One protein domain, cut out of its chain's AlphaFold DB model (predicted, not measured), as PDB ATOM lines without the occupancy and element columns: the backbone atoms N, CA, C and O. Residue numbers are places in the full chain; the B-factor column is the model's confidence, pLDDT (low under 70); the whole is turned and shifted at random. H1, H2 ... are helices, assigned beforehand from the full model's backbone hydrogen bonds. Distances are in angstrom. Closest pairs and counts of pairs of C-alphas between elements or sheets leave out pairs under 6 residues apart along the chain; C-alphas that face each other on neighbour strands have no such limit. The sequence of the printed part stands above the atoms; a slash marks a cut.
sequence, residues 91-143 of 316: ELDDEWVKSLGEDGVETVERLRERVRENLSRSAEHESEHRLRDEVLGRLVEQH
ATOM      1  N   GLU A  91     -50.320  -3.373 -12.685       80.06
ATOM      2  CA  GLU A  91     -50.372  -3.163 -14.126       80.06
ATOM      3  C   GLU A  91     -48.952  -2.928 -14.652       80.06
ATOM      4  O   GLU A  91     -48.094  -2.365 -13.971       80.06
ATOM      5  N   LEU A  92     -48.681  -3.442 -15.851       80.81
ATOM      6  CA  LEU A  92     -47.394  -3.252 -16.500       80.81
ATOM      7  C   LEU A  92     -47.381  -1.855 -17.126       80.81
ATOM      8  O   LEU A  92     -47.729  -1.702 -18.296       80.81
ATOM      9  N   ASP A  93     -47.013  -0.862 -16.324       86.62
ATOM     10  CA  ASP A  93     -46.882   0.540 -16.715       86.62
ATOM     11  C   ASP A  93     -45.472   1.088 -16.427       86.62
ATOM     12  O   ASP A  93     -44.651   0.462 -15.750       86.62
ATOM     13  N   ASP A  94     -45.167   2.265 -16.974       86.50
ATOM     14  CA  ASP A  94     -43.845   2.885 -16.839       86.50
ATOM     15  C   ASP A  94     -43.532   3.306 -15.390       86.50
ATOM     16  O   ASP A  94     -42.365   3.380 -15.006       86.50
ATOM     17  N   GLU A  95     -44.543   3.578 -14.559       83.12
ATOM     18  CA  GLU A  95     -44.340   3.920 -13.144       83.12
ATOM     19  C   GLU A  95     -43.898   2.695 -12.337       83.12
ATOM     20  O   GLU A  95     -42.976   2.775 -11.519       83.12
ATOM     21  N   TRP A  96     -44.497   1.540 -12.619       85.56
ATOM     22  CA  TRP A  96     -44.099   0.257 -12.076       85.56
ATOM     23  C   TRP A  96     -42.700  -0.127 -12.547       85.56
ATOM     24  O   TRP A  96     -41.882  -0.524 -11.717       85.56
ATOM     25  N   VAL A  97     -42.379   0.059 -13.830       83.81
ATOM     26  CA  VAL A  97     -41.027  -0.199 -14.349       83.81
ATOM     27  C   VAL A  97     -39.992   0.678 -13.642       83.81
ATOM     28  O   VAL A  97     -38.991   0.162 -13.149       83.81
ATOM     29  N   LYS A  98     -40.263   1.978 -13.473       83.12
ATOM     30  CA  LYS A  98     -39.392   2.878 -12.694       83.12
ATOM     31  C   LYS A  98     -39.238   2.437 -11.241       83.12
ATOM     32  O   LYS A  98     -38.169   2.611 -10.661       83.12
ATOM     33  N   SER A  99     -40.276   1.841 -10.649       82.81
ATOM     34  CA  SER A  99     -40.215   1.317  -9.280       82.81
ATOM     35  C   SER A  99     -39.261   0.126  -9.116       82.81
ATOM     36  O   SER A  99     -38.826  -0.141  -7.995       82.81
ATOM     37  N   LEU A 100     -38.901  -0.561 -10.210       82.56
ATOM     38  CA  LEU A 100     -37.912  -1.642 -10.193       82.56
ATOM     39  C   LEU A 100     -36.493  -1.118  -9.940       82.56
ATOM     40  O   LEU A 100     -35.657  -1.870  -9.444       82.56
ATOM     41  N   GLY A 101     -36.229   0.162 -10.235       78.75
ATOM     42  CA  GLY A 101     -34.925   0.787 -10.012       78.75
ATOM     43  C   GLY A 101     -33.801   0.176 -10.850       78.75
ATOM     44  O   GLY A 101     -32.646   0.224 -10.434       78.75
ATOM     45  N   GLU A 102     -34.129  -0.431 -11.995       77.56
ATOM     46  CA  GLU A 102     -33.131  -0.963 -12.921       77.56
ATOM     47  C   GLU A 102     -32.514   0.166 -13.755       77.56
ATOM     48  O   GLU A 102     -33.211   0.909 -14.452       77.56
ATOM     49  N   ASP A 103     -31.185   0.288 -13.697       77.62
ATOM     50  CA  ASP A 103     -30.442   1.327 -14.407       77.62
ATOM     51  C   ASP A 103     -30.700   1.261 -15.925       77.62
ATOM     52  O   ASP A 103     -30.394   0.273 -16.602       77.62
ATOM     53  N   GLY A 104     -31.261   2.343 -16.476       75.38
ATOM     54  CA  GLY A 104     -31.553   2.478 -17.907       75.38
ATOM     55  C   GLY A 104     -32.858   1.821 -18.379       75.38
ATOM     56  O   GLY A 104     -33.112   1.802 -19.586       75.38
ATOM     57  N   VAL A 105     -33.697   1.314 -17.469       79.00
ATOM     58  CA  VAL A 105     -35.002   0.717 -17.788       79.00
ATOM     59  C   VAL A 105     -36.114   1.547 -17.145       79.00
ATOM     60  O   VAL A 105     -36.495   1.338 -16.000       79.00
ATOM     61  N   GLU A 106     -36.631   2.522 -17.893       82.62
ATOM     62  CA  GLU A 106     -37.647   3.468 -17.397       82.62
ATOM     63  C   GLU A 106     -39.026   3.296 -18.045       82.62
ATOM     64  O   GLU A 106     -39.987   3.924 -17.598       82.62
ATOM     65  N   THR A 107     -39.126   2.479 -19.100       88.56
ATOM     66  CA  THR A 107     -40.381   2.227 -19.824       88.56
ATOM     67  C   THR A 107     -40.627   0.738 -20.019       88.56
ATOM     68  O   THR A 107     -39.691  -0.070 -20.041       88.56
ATOM     69  N   VAL A 108     -41.891   0.367 -20.213       87.06
ATOM     70  CA  VAL A 108     -42.302  -1.017 -20.487       87.06
ATOM     71  C   VAL A 108     -41.613  -1.576 -21.731       87.06
ATOM     72  O   VAL A 108     -41.214  -2.743 -21.746       87.06
ATOM     73  N   GLU A 109     -41.426  -0.767 -22.772       88.75
ATOM     74  CA  GLU A 109     -40.724  -1.176 -23.990       88.75
ATOM     75  C   GLU A 109     -39.266  -1.518 -23.703       88.75
ATOM     76  O   GLU A 109     -38.790  -2.555 -24.167       88.75
ATOM     77  N   ARG A 110     -38.571  -0.698 -22.902       86.94
ATOM     78  CA  ARG A 110     -37.178  -0.960 -22.517       86.94
ATOM     79  C   ARG A 110     -37.047  -2.189 -21.640       86.94
ATOM     80  O   ARG A 110     -36.125  -2.973 -21.846       86.94
ATOM     81  N   LEU A 111     -37.997  -2.412 -20.732       88.81
ATOM     82  CA  LEU A 111     -38.019  -3.632 -19.932       88.81
ATOM     83  C   LEU A 111     -38.206  -4.862 -20.828       88.81
ATOM     84  O   LEU A 111     -37.485  -5.846 -20.690       88.81
ATOM     85  N   ARG A 112     -39.132  -4.806 -21.791       89.75
ATOM     86  CA  ARG A 112     -39.349  -5.900 -22.752       89.75
ATOM     87  C   ARG A 112     -38.141  -6.144 -23.648       89.75
ATOM     88  O   ARG A 112     -37.839  -7.297 -23.938       89.75
ATOM     89  N   GLU A 113     -37.474  -5.088 -24.102       91.69
ATOM     90  CA  GLU A 113     -36.246  -5.179 -24.895       91.69
ATOM     91  C   GLU A 113     -35.126  -5.843 -24.092       91.69
ATOM     92  O   GLU A 113     -34.552  -6.819 -24.563       91.69
ATOM     93  N   ARG A 114     -34.904  -5.406 -22.849       88.56
ATOM     94  CA  ARG A 114     -33.919  -6.001 -21.941       88.56
ATOM     95  C   ARG A 114     -34.211  -7.467 -21.646       88.56
ATOM     96  O   ARG A 114     -33.313  -8.301 -21.700       88.56
ATOM     97  N   VAL A 115     -35.461  -7.796 -21.321       91.00
ATOM     98  CA  VAL A 115     -35.866  -9.184 -21.064       91.00
ATOM     99  C   VAL A 115     -35.647 -10.030 -22.314       91.00
ATOM    100  O   VAL A 115     -35.124 -11.135 -22.203       91.00
ATOM    101  N   ARG A 116     -35.978  -9.510 -23.503       93.06
ATOM    102  CA  ARG A 116     -35.705 -10.197 -24.768       93.06
ATOM    103  C   ARG A 116     -34.209 -10.413 -24.977       93.06
ATOM    104  O   ARG A 116     -33.831 -11.530 -25.273       93.06
ATOM    105  N   GLU A 117     -33.376  -9.394 -24.786       93.25
ATOM    106  CA  GLU A 117     -31.916  -9.501 -24.906       93.25
ATOM    107  C   GLU A 117     -31.351 -10.560 -23.951       93.25
ATOM    108  O   GLU A 117     -30.576 -11.418 -24.363       93.25
ATOM    109  N   ASN A 118     -31.791 -10.553 -22.691       89.94
ATOM    110  CA  ASN A 118     -31.362 -11.532 -21.697       89.94
ATOM    111  C   ASN A 118     -31.781 -12.959 -22.077       89.94
ATOM    112  O   ASN A 118     -30.978 -13.881 -21.956       89.94
ATOM    113  N   LEU A 119     -33.019 -13.143 -22.545       92.12
ATOM    114  CA  LEU A 119     -33.517 -14.445 -22.994       92.12
ATOM    115  C   LEU A 119     -32.798 -14.916 -24.259       92.12
ATOM    116  O   LEU A 119     -32.386 -16.068 -24.310       92.12
ATOM    117  N   SER A 120     -32.594 -14.036 -25.240       91.69
ATOM    118  CA  SER A 120     -31.847 -14.338 -26.465       91.69
ATOM    119  C   SER A 120     -30.414 -14.743 -26.147       91.69
ATOM    120  O   SER A 120     -29.980 -15.799 -26.582       91.69
ATOM    121  N   ARG A 121     -29.711 -13.983 -25.302       92.50
ATOM    122  CA  ARG A 121     -28.348 -14.318 -24.874       92.50
ATOM    123  C   ARG A 121     -28.289 -15.635 -24.098       92.50
ATOM    124  O   ARG A 121     -27.332 -16.386 -24.250       92.50
ATOM    125  N   SER A 122     -29.289 -15.915 -23.259       89.62
ATOM    126  CA  SER A 122     -29.378 -17.193 -22.543       89.62
ATOM    127  C   SER A 122     -29.581 -18.355 -23.513       89.62
ATOM    128  O   SER A 122     -28.886 -19.358 -23.395       89.62
ATOM    129  N   ALA A 123     -30.490 -18.203 -24.479       89.25
ATOM    130  CA  ALA A 123     -30.791 -19.224 -25.477       89.25
ATOM    131  C   ALA A 123     -29.607 -19.468 -26.423       89.25
ATOM    132  O   ALA A 123     -29.282 -20.615 -26.704       89.25
ATOM    133  N   GLU A 124     -28.918 -18.413 -26.868       89.88
ATOM    134  CA  GLU A 124     -27.687 -18.518 -27.663       89.88
ATOM    135  C   GLU A 124     -26.607 -19.282 -26.897       89.88
ATOM    136  O   GLU A 124     -26.037 -20.238 -27.414       89.88
ATOM    137  N   HIS A 125     -26.367 -18.913 -25.637       89.62
ATOM    138  CA  HIS A 125     -25.368 -19.577 -24.807       89.62
ATOM    139  C   HIS A 125     -25.686 -21.058 -24.593       89.62
ATOM    140  O   HIS A 125     -24.807 -21.910 -24.690       89.62
ATOM    141  N   GLU A 126     -26.947 -21.373 -24.312       89.38
ATOM    142  CA  GLU A 126     -27.401 -22.743 -24.122       89.38
ATOM    143  C   GLU A 126     -27.327 -23.549 -25.427       89.38
ATOM    144  O   GLU A 126     -26.823 -24.668 -25.415       89.38
ATOM    145  N   SER A 127     -27.723 -22.966 -26.562       89.12
ATOM    146  CA  SER A 127     -27.582 -23.591 -27.882       89.12
ATOM    147  C   SER A 127     -26.122 -23.895 -28.218       89.12
ATOM    148  O   SER A 127     -25.819 -24.978 -28.716       89.12
ATOM    149  N   GLU A 128     -25.208 -22.957 -27.960       89.50
ATOM    150  CA  GLU A 128     -23.776 -23.164 -28.181       89.50
ATOM    151  C   GLU A 128     -23.212 -24.281 -27.298       89.50
ATOM    152  O   GLU A 128     -22.392 -25.074 -27.761       89.50
ATOM    153  N   HIS A 129     -23.633 -24.348 -26.031       89.62
ATOM    154  CA  HIS A 129     -23.218 -25.421 -25.125       89.62
ATOM    155  C   HIS A 129     -23.731 -26.776 -25.581       89.62
ATOM    156  O   HIS A 129     -22.932 -27.699 -25.697       89.62
ATOM    157  N   ARG A 130     -25.018 -26.883 -25.934       89.62
ATOM    158  CA  ARG A 130     -25.586 -28.133 -26.459       89.62
ATOM    159  C   ARG A 130     -24.854 -28.595 -27.715       89.62
ATOM    160  O   ARG A 130     -24.501 -29.763 -27.816       89.62
ATOM    161  N   LEU A 131     -24.561 -27.678 -28.640       90.62
ATOM    162  CA  LEU A 131     -23.804 -27.996 -29.850       90.62
ATOM    163  C   LEU A 131     -22.403 -28.534 -29.520       90.62
ATOM    164  O   LEU A 131     -21.972 -29.539 -30.087       90.62
ATOM    165  N   ARG A 132     -21.684 -27.872 -28.607       91.25
ATOM    166  CA  ARG A 132     -20.354 -28.302 -28.150       91.25
ATOM    167  C   ARG A 132     -20.400 -29.685 -27.497       91.25
ATOM    168  O   ARG A 132     -19.566 -30.531 -27.827       91.25
ATOM    169  N   ASP A 133     -21.380 -29.920 -26.632       90.81
ATOM    170  CA  ASP A 133     -21.576 -31.195 -25.944       90.81
ATOM    171  C   ASP A 133     -21.930 -32.319 -26.927       90.81
ATOM    172  O   ASP A 133     -21.364 -33.407 -26.844       90.81
ATOM    173  N   GLU A 134     -22.789 -32.058 -27.916       91.25
ATOM    174  CA  GLU A 134     -23.159 -33.037 -28.941       91.25
ATOM    175  C   GLU A 134     -21.974 -33.392 -29.852       91.25
ATOM    176  O   GLU A 134     -21.751 -34.567 -30.165       91.25
ATOM    177  N   VAL A 135     -21.175 -32.398 -30.260       92.06
ATOM    178  CA  VAL A 135     -19.954 -32.625 -31.051       92.06
ATOM    179  C   VAL A 135     -18.965 -33.491 -30.273       92.06
ATOM    180  O   VAL A 135     -18.442 -34.465 -30.822       92.06
ATOM    181  N   LEU A 136     -18.732 -33.178 -28.995       91.00
ATOM    182  CA  LEU A 136     -17.833 -33.957 -28.147       91.00
ATOM    183  C   LEU A 136     -18.376 -35.369 -27.886       91.00
ATOM    184  O   LEU A 136     -17.627 -36.339 -27.998       91.00
ATOM    185  N   GLY A 137     -19.674 -35.497 -27.604       91.19
ATOM    186  CA  GLY A 137     -20.348 -36.777 -27.398       91.19
ATOM    187  C   GLY A 137     -20.206 -37.691 -28.613       91.19
ATOM    188  O   GLY A 137     -19.722 -38.815 -28.492       91.19
ATOM    189  N   ARG A 138     -20.493 -37.178 -29.817       91.56
ATOM    190  CA  ARG A 138     -20.298 -37.927 -31.072       91.56
ATOM    191  C   ARG A 138     -18.842 -38.320 -31.301       91.56
ATOM    192  O   ARG A 138     -18.576 -39.423 -31.778       91.56
ATOM    193  N   LEU A 139     -17.894 -37.441 -30.972       91.19
ATOM    194  CA  LEU A 139     -16.467 -37.735 -31.100       91.19
ATOM    195  C   LEU A 139     -16.060 -38.916 -30.205       91.19
ATOM    196  O   LEU A 139     -15.364 -39.824 -30.674       91.19
ATOM    197  N   VAL A 140     -16.526 -38.924 -28.953       92.88
ATOM    198  CA  VAL A 140     -16.281 -39.994 -27.972       92.88
ATOM    199  C   VAL A 140     -16.969 -41.299 -28.383       92.88
ATOM    200  O   VAL A 140     -16.360 -42.367 -28.307       92.88
ATOM    201  N   GLU A 141     -18.206 -41.237 -28.876       91.62
ATOM    202  CA  GLU A 141     -18.946 -42.412 -29.346       91.62
ATOM    203  C   GLU A 141     -18.271 -43.106 -30.530       91.62
ATOM    204  O   GLU A 141     -18.217 -44.338 -30.569       91.62
ATOM    205  N   GLN A 142     -17.736 -42.331 -31.478       91.25
ATOM    206  CA  GLN A 142     -17.027 -42.857 -32.645       91.25
ATOM    207  C   GLN A 142     -15.659 -43.455 -32.288       91.25
ATOM    208  O   GLN A 142     -15.188 -44.361 -32.976       91.25
ATOM    209  N   HIS A 143     -15.031 -42.983 -31.207       89.69
ATOM    210  CA  HIS A 143     -13.680 -43.371 -30.802       89.69
ATOM    211  C   HIS A 143     -13.674 -43.968 -29.394       89.69
ATOM    212  O   HIS A 143     -13.157 -43.384 -28.441       89.69
TER     213      HIS A 143
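What this domain is: This is residues 91 to 143 of the 316 residues of the protein "PPIase" of Acidobacteria bacterium (UniProt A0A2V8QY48). One long, unbent helix, H2, makes nearly the whole length of a rod, and a short helix, H1, sits crosswise at its first end, joined to it by a loop, residues 100 to 107. Residues 115 to 143, of which 115 to 142 belong to H2, stick out free. The printed part has 53 residues with two named helices, H1 then H2, and no named strand; the class is all helix. It is extended, with a radius of gyration of the C-alphas of 18.7 A and spans of 59 by 18 by 12 A.

How they stand to each other: H2, residues 108 to 142, only just touches H1, residues 94 to 99, with 3 pairs of C-alphas within 8 A. H2 touches H1 with residues 108 to 111 alone. The closest C-alphas are those of Asp 94 and Val 108, 5.6 A apart. The lines of the two helices are about perpendicular, only just, at 72 degrees. In H1 and H2 every O i to N i+4 pair is within hydrogen-bond range.

Where its parts are: H2 measures 50.4 A from C-alpha 108 at (-42.302, -1.017, -20.487) to C-alpha 142 at (-17.027, -42.857, -32.645). H1 measures 8.5 A and begins with C-alpha 94 at (-43.845, 2.885, -16.839).

The domain as a whole: The C-alphas of Glu 95 and His 143, the two farthest apart, are 59.1 A from each other. The printed part has no cut, and the link from H1 to H2 is short, with 8 residues. Mean pLDDT of the printed part is 87.8, and no printed residue is under 70.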